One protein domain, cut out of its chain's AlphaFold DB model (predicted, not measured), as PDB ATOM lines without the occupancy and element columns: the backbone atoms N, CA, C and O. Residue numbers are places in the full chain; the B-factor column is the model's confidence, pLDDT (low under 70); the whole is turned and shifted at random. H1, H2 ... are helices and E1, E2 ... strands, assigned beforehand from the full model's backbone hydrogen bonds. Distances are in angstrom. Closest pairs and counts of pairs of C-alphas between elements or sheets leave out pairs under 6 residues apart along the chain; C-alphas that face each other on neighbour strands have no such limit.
ATOM      1  N   GLN A   8      46.854 -48.125  10.703       87.88
ATOM      2  CA  GLN A   8      46.736 -49.375   9.949       87.88
ATOM      3  C   GLN A   8      46.321 -49.136   8.495       87.88
ATOM      4  O   GLN A   8      46.540 -49.990   7.640       87.88
ATOM      5  N   GLY A   9      45.728 -47.977   8.209       88.19
ATOM      6  CA  GLY A   9      45.359 -47.563   6.865       88.19
ATOM      7  C   GLY A   9      44.287 -46.480   6.861       88.19
ATOM      8  O   GLY A   9      43.778 -46.069   7.904       88.19
ATOM      9  N   LEU A  10      43.938 -46.038   5.660       90.00
ATOM     10  CA  LEU A  10      42.791 -45.178   5.395       90.00
ATOM     11  C   LEU A  10      41.765 -45.997   4.620       90.00
ATOM     12  O   LEU A  10      42.122 -46.637   3.630       90.00
ATOM     13  N   ILE A  11      40.506 -45.969   5.047       92.62
ATOM     14  CA  ILE A  11      39.404 -46.564   4.286       92.62
ATOM     15  C   ILE A  11      38.297 -45.543   4.057       92.62
ATOM     16  O   ILE A  11      38.229 -44.518   4.732       92.62
ATOM     17  N   THR A  12      37.411 -45.847   3.118       89.44
ATOM     18  CA  THR A  12      36.182 -45.089   2.891       89.44
ATOM     19  C   THR A  12      34.979 -45.959   3.236       89.44
ATOM     20  O   THR A  12      34.899 -47.111   2.815       89.44
ATOM     21  N   GLU A  13      34.055 -45.418   4.026       88.06
ATOM     22  CA  GLU A  13      32.763 -46.038   4.331       88.06
ATOM     23  C   GLU A  13      31.656 -45.064   3.904       88.06
ATOM     24  O   GLU A  13      31.359 -44.083   4.589       88.06
ATOM     25  N   GLY A  14      31.078 -45.293   2.721       88.25
ATOM     26  CA  GLY A  14      30.227 -44.297   2.060       88.25
ATOM     27  C   GLY A  14      31.028 -43.037   1.710       88.25
ATOM     28  O   GLY A  14      32.135 -43.140   1.185       88.25
ATOM     29  N   ASP A  15      30.499 -41.862   2.055       86.69
ATOM     30  CA  ASP A  15      31.159 -40.564   1.826       86.69
ATOM     31  C   ASP A  15      32.156 -40.180   2.938       86.69
ATOM     32  O   ASP A  15      32.675 -39.064   2.971       86.69
ATOM     33  N   LYS A  16      32.414 -41.087   3.889       87.00
ATOM     34  CA  LYS A  16      33.255 -40.826   5.060       87.00
ATOM     35  C   LYS A  16      34.641 -41.430   4.882       87.00
ATOM     36  O   LYS A  16      34.774 -42.619   4.595       87.00
ATOM     37  N   LEU A  17      35.672 -40.626   5.127       88.94
ATOM     38  CA  LEU A  17      37.051 -41.094   5.257       88.94
ATOM     39  C   LEU A  17      37.304 -41.532   6.703       88.94
ATOM     40  O   LEU A  17      37.015 -40.782   7.633       88.94
ATOM     41  N   ILE A  18      37.858 -42.728   6.892       90.00
ATOM     42  CA  ILE A  18      38.149 -43.301   8.208       90.00
ATOM     43  C   ILE A  18      39.636 -43.628   8.313       90.00
ATOM     44  O   ILE A  18      40.189 -44.356   7.484       90.00
ATOM     45  N   ILE A  19      40.274 -43.126   9.368       89.81
ATOM     46  CA  ILE A  19      41.625 -43.502   9.780       89.81
ATOM     47  C   ILE A  19      41.510 -44.746  10.659       89.81
ATOM     48  O   ILE A  19      41.031 -44.665  11.791       89.81
ATOM     49  N   LYS A  20      41.951 -45.895  10.135       90.69
ATOM     50  CA  LYS A  20      42.045 -47.140  10.901       90.69
ATOM     51  C   LYS A  20      43.287 -47.102  11.775       90.69
ATOM     52  O   LYS A  20      44.390 -46.846  11.283       90.69
ATOM     53  N   THR A  21      43.130 -47.393  13.061       89.81
ATOM     54  CA  THR A  21      44.257 -47.500  13.996       89.81
ATOM     55  C   THR A  21      44.137 -48.749  14.852       89.81
ATOM     56  O   THR A  21      43.105 -49.407  14.883       89.81
ATOM     57  N   LYS A  22      45.199 -49.066  15.594       86.75
ATOM     58  CA  LYS A  22      45.188 -50.182  16.550       86.75
ATOM     59  C   LYS A  22      44.272 -49.968  17.764       86.75
ATOM     60  O   LYS A  22      44.045 -50.927  18.494       86.75
ATOM     61  N   ILE A  23      43.814 -48.739  18.016       88.06
ATOM     62  CA  ILE A  23      43.123 -48.356  19.259       88.06
ATOM     63  C   ILE A  23      41.639 -48.106  19.000       88.06
ATOM     64  O   ILE A  23      40.788 -48.776  19.576       88.06
ATOM     65  N   GLN A  24      41.339 -47.142  18.130       89.38
ATOM     66  CA  GLN A  24      39.991 -46.869  17.641       89.38
ATOM     67  C   GLN A  24      40.039 -46.335  16.210       89.38
ATOM     68  O   GLN A  24      41.075 -45.861  15.739       89.38
ATOM     69  N   ASP A  25      38.906 -46.387  15.530       90.50
ATOM     70  CA  ASP A  25      38.766 -45.823  14.196       90.50
ATOM     71  C   ASP A  25      38.278 -44.380  14.282       90.50
ATOM     72  O   ASP A  25      37.388 -44.063  15.069       90.50
ATOM     73  N   PHE A  26      38.843 -43.508  13.451       88.12
ATOM     74  CA  PHE A  26      38.516 -42.086  13.462       88.12
ATOM     75  C   PHE A  26      37.897 -41.688  12.137       88.12
ATOM     76  O   PHE A  26      38.560 -41.732  11.101       88.12
ATOM     77  N   GLN A  27      36.638 -41.263  12.164       87.69
ATOM     78  CA  GLN A  27      36.053 -40.571  11.026       87.69
ATOM     79  C   GLN A  27      36.730 -39.204  10.899       87.69
ATOM     80  O   GLN A  27      36.669 -38.411  11.832       87.69
ATOM     81  N   VAL A  28      37.350 -38.926   9.753       83.38
ATOM     82  CA  VAL A  28      37.904 -37.601   9.459       83.38
ATOM     83  C   VAL A  28      36.751 -36.612   9.351       83.38
ATOM     84  O   VAL A  28      35.874 -36.758   8.498       83.38
ATOM     85  N   ASP A  29      36.758 -35.611  10.221       80.00
ATOM     86  CA  ASP A  29      35.804 -34.512  10.237       80.00
ATOM     87  C   ASP A  29      36.532 -33.154  10.247       80.00
ATOM     88  O   ASP A  29      37.766 -33.064  10.258       80.00
ATOM     89  N   ASP A  30      35.757 -32.071  10.235       75.19
ATOM     90  CA  ASP A  30      36.294 -30.710  10.307       75.19
ATOM     91  C   ASP A  30      37.100 -30.453  11.583       75.19
ATOM     92  O   ASP A  30      37.978 -29.589  11.587       75.19
ATOM     93  N   HIS A  31      36.810 -31.179  12.662       71.56
ATOM     94  CA  HIS A  31      37.521 -31.043  13.920       71.56
ATOM     95  C   HIS A  31      38.926 -31.648  13.815       71.56
ATOM     96  O   HIS A  31      39.892 -30.942  14.081       71.56
ATOM     97  N   ILE A  32      39.079 -32.880  13.320       75.12
ATOM     98  CA  ILE A  32      40.395 -33.484  13.037       75.12
ATOM     99  C   ILE A  32      41.202 -32.623  12.066       75.12
ATOM    100  O   ILE A  32      42.412 -32.470  12.244       75.12
ATOM    101  N   ASN A  33      40.551 -32.039  11.060       69.06
ATOM    102  CA  ASN A  33      41.224 -31.175  10.092       69.06
ATOM    103  C   ASN A  33      41.743 -29.871  10.717       69.06
ATOM    104  O   ASN A  33      42.807 -29.394  10.327       69.06
ATOM    105  N   LYS A  34      41.004 -29.283  11.667       68.56
ATOM    106  CA  LYS A  34      41.358 -28.001  12.300       68.56
ATOM    107  C   LYS A  34      42.270 -28.160  13.509       68.56
ATOM    108  O   LYS A  34      43.226 -27.409  13.658       68.56
ATOM    109  N   GLU A  35      41.960 -29.120  14.367       68.50
ATOM    110  CA  GLU A  35      42.621 -29.323  15.654       68.50
ATOM    111  C   GLU A  35      43.729 -30.387  15.573       68.50
ATOM    112  O   GLU A  35      44.614 -30.457  16.419       68.50
ATOM    113  N   GLY A  36      43.746 -31.188  14.511       75.00
ATOM    114  CA  GLY A  36      44.797 -32.159  14.255       75.00
ATOM    115  C   GLY A  36      44.558 -33.510  14.927       75.00
ATOM    116  O   GLY A  36      44.087 -33.643  16.052       75.00
ATOM    117  N   PHE A  37      44.974 -34.559  14.222       83.62
ATOM    118  CA  PHE A  37      44.814 -35.949  14.649       83.62
ATOM    119  C   PHE A  37      45.616 -36.315  15.913       83.62
ATOM    120  O   PHE A  37      45.231 -37.222  16.650       83.62
ATOM    121  N   LYS A  38      46.730 -35.611  16.181       83.38
ATOM    122  CA  LYS A  38      47.671 -35.949  17.265       83.38
ATOM    123  C   LYS A  38      46.981 -36.024  18.617       83.38
ATOM    124  O   LYS A  38      47.075 -37.036  19.296       83.38
ATOM    125  N   PHE A  39      46.318 -34.938  18.995       84.44
ATOM    126  CA  PHE A  39      45.705 -34.784  20.306       84.44
ATOM    127  C   PHE A  39      44.656 -35.865  20.563       84.44
ATOM    128  O   PHE A  39      44.695 -36.538  21.588       84.44
ATOM    129  N   ILE A  40      43.789 -36.103  19.580       87.62
ATOM    130  CA  ILE A  40      42.725 -37.103  19.674       87.62
ATOM    131  C   ILE A  40      43.317 -38.513  19.795       87.62
ATOM    132  O   ILE A  40      42.882 -39.314  20.626       87.62
ATOM    133  N   TYR A  41      44.357 -38.814  19.012       88.12
ATOM    134  CA  TYR A  41      45.056 -40.093  19.103       88.12
ATOM    135  C   TYR A  41      45.737 -40.291  20.468       88.12
ATOM    136  O   TYR A  41      45.632 -41.362  21.068       88.12
ATOM    137  N   GLU A  42      46.396 -39.255  20.994       87.81
ATOM    138  CA  GLU A  42      46.982 -39.271  22.339       87.81
ATOM    139  C   GLU A  42      45.920 -39.487  23.426       87.81
ATOM    140  O   GLU A  42      46.126 -40.311  24.317       87.81
ATOM    141  N   GLY A  43      44.761 -38.833  23.317       90.12
ATOM    142  CA  GLY A  43      43.628 -39.061  24.214       90.12
ATOM    143  C   GLY A  43      43.133 -40.506  24.163       90.12
ATOM    144  O   GLY A  43      42.905 -41.125  25.199       90.12
ATOM    145  N   SER A  44      43.071 -41.094  22.968       90.56
ATOM    146  CA  SER A  44      42.635 -42.486  22.777       90.56
ATOM    147  C   SER A  44      43.535 -43.483  23.502       90.56
ATOM    148  O   SER A  44      43.047 -44.417  24.136       90.56
ATOM    149  N   LYS A  45      44.854 -43.247  23.495       91.00
ATOM    150  CA  LYS A  45      45.816 -44.037  24.285       91.00
ATOM    151  C   LYS A  45      45.590 -43.931  25.793       91.00
ATOM    152  O   LYS A  45      45.952 -44.846  26.524       91.00
ATOM    153  N   ARG A  46      45.001 -42.826  26.250       92.38
ATOM    154  CA  ARG A  46      44.667 -42.542  27.655       92.38
ATOM    155  C   ARG A  46      43.240 -42.973  28.023       92.38
ATOM    156  O   ARG A  46      42.801 -42.749  29.149       92.38
ATOM    157  N   GLY A  47      42.519 -43.604  27.093       94.19
ATOM    158  CA  GLY A  47      41.152 -44.088  27.293       94.19
ATOM    159  C   GLY A  47      40.051 -43.077  26.966       94.19
ATOM    160  O   GLY A  47      38.887 -43.380  27.213       94.19
ATOM    161  N   TRP A  48      40.382 -41.913  26.398       94.56
ATOM    162  CA  TRP A  48      39.383 -40.979  25.878       94.56
ATOM    163  C   TRP A  48      38.803 -41.503  24.569       94.56
ATOM    164  O   TRP A  48      39.527 -41.769  23.608       94.56
ATOM    165  N   LYS A  49      37.485 -41.639  24.509       93.75
ATOM    166  CA  LYS A  49      36.780 -42.041  23.292       93.75
ATOM    167  C   LYS A  49      36.558 -40.820  22.427       93.75
ATOM    168  O   LYS A  49      36.251 -39.760  22.951       93.75
ATOM    169  N   TYR A  50      36.672 -40.978  21.115       90.31
ATOM    170  CA  TYR A  50      36.347 -39.910  20.178       90.31
ATOM    171  C   TYR A  50      35.187 -40.331  19.294       90.31
ATOM    172  O   TYR A  50      35.209 -41.405  18.691       90.31
ATOM    173  N   LYS A  51      34.167 -39.480  19.217       88.25
ATOM    174  CA  LYS A  51      33.000 -39.711  18.376       88.25
ATOM    175  C   LYS A  51      32.365 -38.384  17.982       88.25
ATOM    176  O   LYS A  51      32.132 -37.541  18.839       88.25
ATOM    177  N   ASP A  52      32.064 -38.228  16.693       86.44
ATOM    178  CA  ASP A  52      31.324 -37.084  16.144       86.44
ATOM    179  C   ASP A  52      31.885 -35.712  16.596       86.44
ATOM    180  O   ASP A  52      31.138 -34.807  16.967       86.44
ATOM    181  N   GLY A  53      33.216 -35.564  16.597       86.50
ATOM    182  CA  GLY A  53      33.894 -34.318  16.974       86.50
ATOM    183  C   GLY A  53      34.014 -34.065  18.482       86.50
ATOM    184  O   GLY A  53      34.416 -32.973  18.875       86.50
ATOM    185  N   ILE A  54      33.663 -35.039  19.327       91.62
ATOM    186  CA  ILE A  54      33.714 -34.936  20.791       91.62
ATOM    187  C   ILE A  54      34.658 -36.003  21.341       91.62
ATOM    188  O   ILE A  54      34.577 -37.168  20.946       91.62
ATOM    189  N   ILE A  55      35.526 -35.610  22.275       92.75
ATOM    190  CA  ILE A  55      36.251 -36.541  23.140       92.75
ATOM    191  C   ILE A  55      35.525 -36.696  24.479       92.75
ATOM    192  O   ILE A  55      35.021 -35.725  25.040       92.75
ATOM    193  N   GLU A  56      35.464 -37.924  24.982       95.62
ATOM    194  CA  GLU A  56      34.751 -38.281  26.209       95.62
ATOM    195  C   GLU A  56      35.566 -39.249  27.058       95.62
ATOM    196  O   GLU A  56      36.151 -40.206  26.541       95.62
ATOM    197  N   LYS A  57      35.564 -39.020  28.370       96.31
ATOM    198  CA  LYS A  57      36.034 -39.987  29.357       96.31
ATOM    199  C   LYS A  57      35.267 -39.801  30.657       96.31
ATOM    200  O   LYS A  57      35.206 -38.699  31.186       96.31
ATOM    201  N   GLU A  58      34.698 -40.891  31.166       95.50
ATOM    202  CA  GLU A  58      34.025 -40.933  32.473       95.50
ATOM    203  C   GLU A  58      32.925 -39.863  32.626       95.50
ATOM    204  O   GLU A  58      32.709 -39.319  33.707       95.50
TER     205      GLU A  58
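What this domain is: This is residues 8 to 58 of the 267 residues of the protein "FkbM family methyltransferase" of Sulfolobus sp. SCGC AB-777_L09 (UniProt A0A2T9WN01). Two small two-stranded hairpins, E1 with E2 and E3 with E4, lie toward opposite ends of the longest axis, and two short helices, H1 and H2, make a corner in the chain between them. H2 packs on the hairpin of E3 and E4 with its residues 40 to 44, while the link after E2 folds back along E2, where residues 26 to 27 pair briefly with residues 18 to 19. The 51 printed residues hold two named helices and four named strands, in the order E1, E2, H1, H2, E3, E4; both sheets are antiparallel and the class is mixed, helices and strands. The whole is compact, with a radius of gyration of the C-alphas of 10.5 A and spans of 31 by 22 by 17 A.

How they stand to each other: E1, residues 8 to 13, and E2, residues 16 to 21, form a hairpin, antiparallel at 156 degrees, with N 11 and O 18 within hydrogen-bond range at 2.9 A. H1, residues 30 to 35, and H2, residues 37 to 45, are close but not clearly touching and about perpendicular at 85 degrees; their closest C-alphas, of Ile 32 and Ile 40, are 7.9 A apart. In both helices every O i to N i+4 pair is within hydrogen-bond range. E3, residues 49 to 51, and E4, residues 54 to 57, form the second hairpin, antiparallel at 154 degrees, with N 49 and O 56 within hydrogen-bond range at 2.8 A. The closest C-alphas of H2 and E3 are those of Ile 40 and Tyr 50, 7.0 A apart. E2 and E3 are apart, as are, for instance, E1 and H2.

Where its parts are: E1 begins at C-alpha 8, (46.736, -49.375, 9.949), and is 15.4 A long; E2 is 15.7 A long. H1 measures 8.4 A, and H2 begins at C-alpha 37, (44.814, -35.949, 14.649), and measures 12.6 A. E3 is 6.6 A long, and E4, 10.2 A long, ends at C-alpha 57, (36.034, -39.987, 29.357).

The domain as a whole: The C-alphas of Gly 14 and Glu 58, the two farthest apart, are 30.8 A apart. The printed part has no cut and no long link. Its mean pLDDT is 86.8, and residues 33 to 35 are under 70.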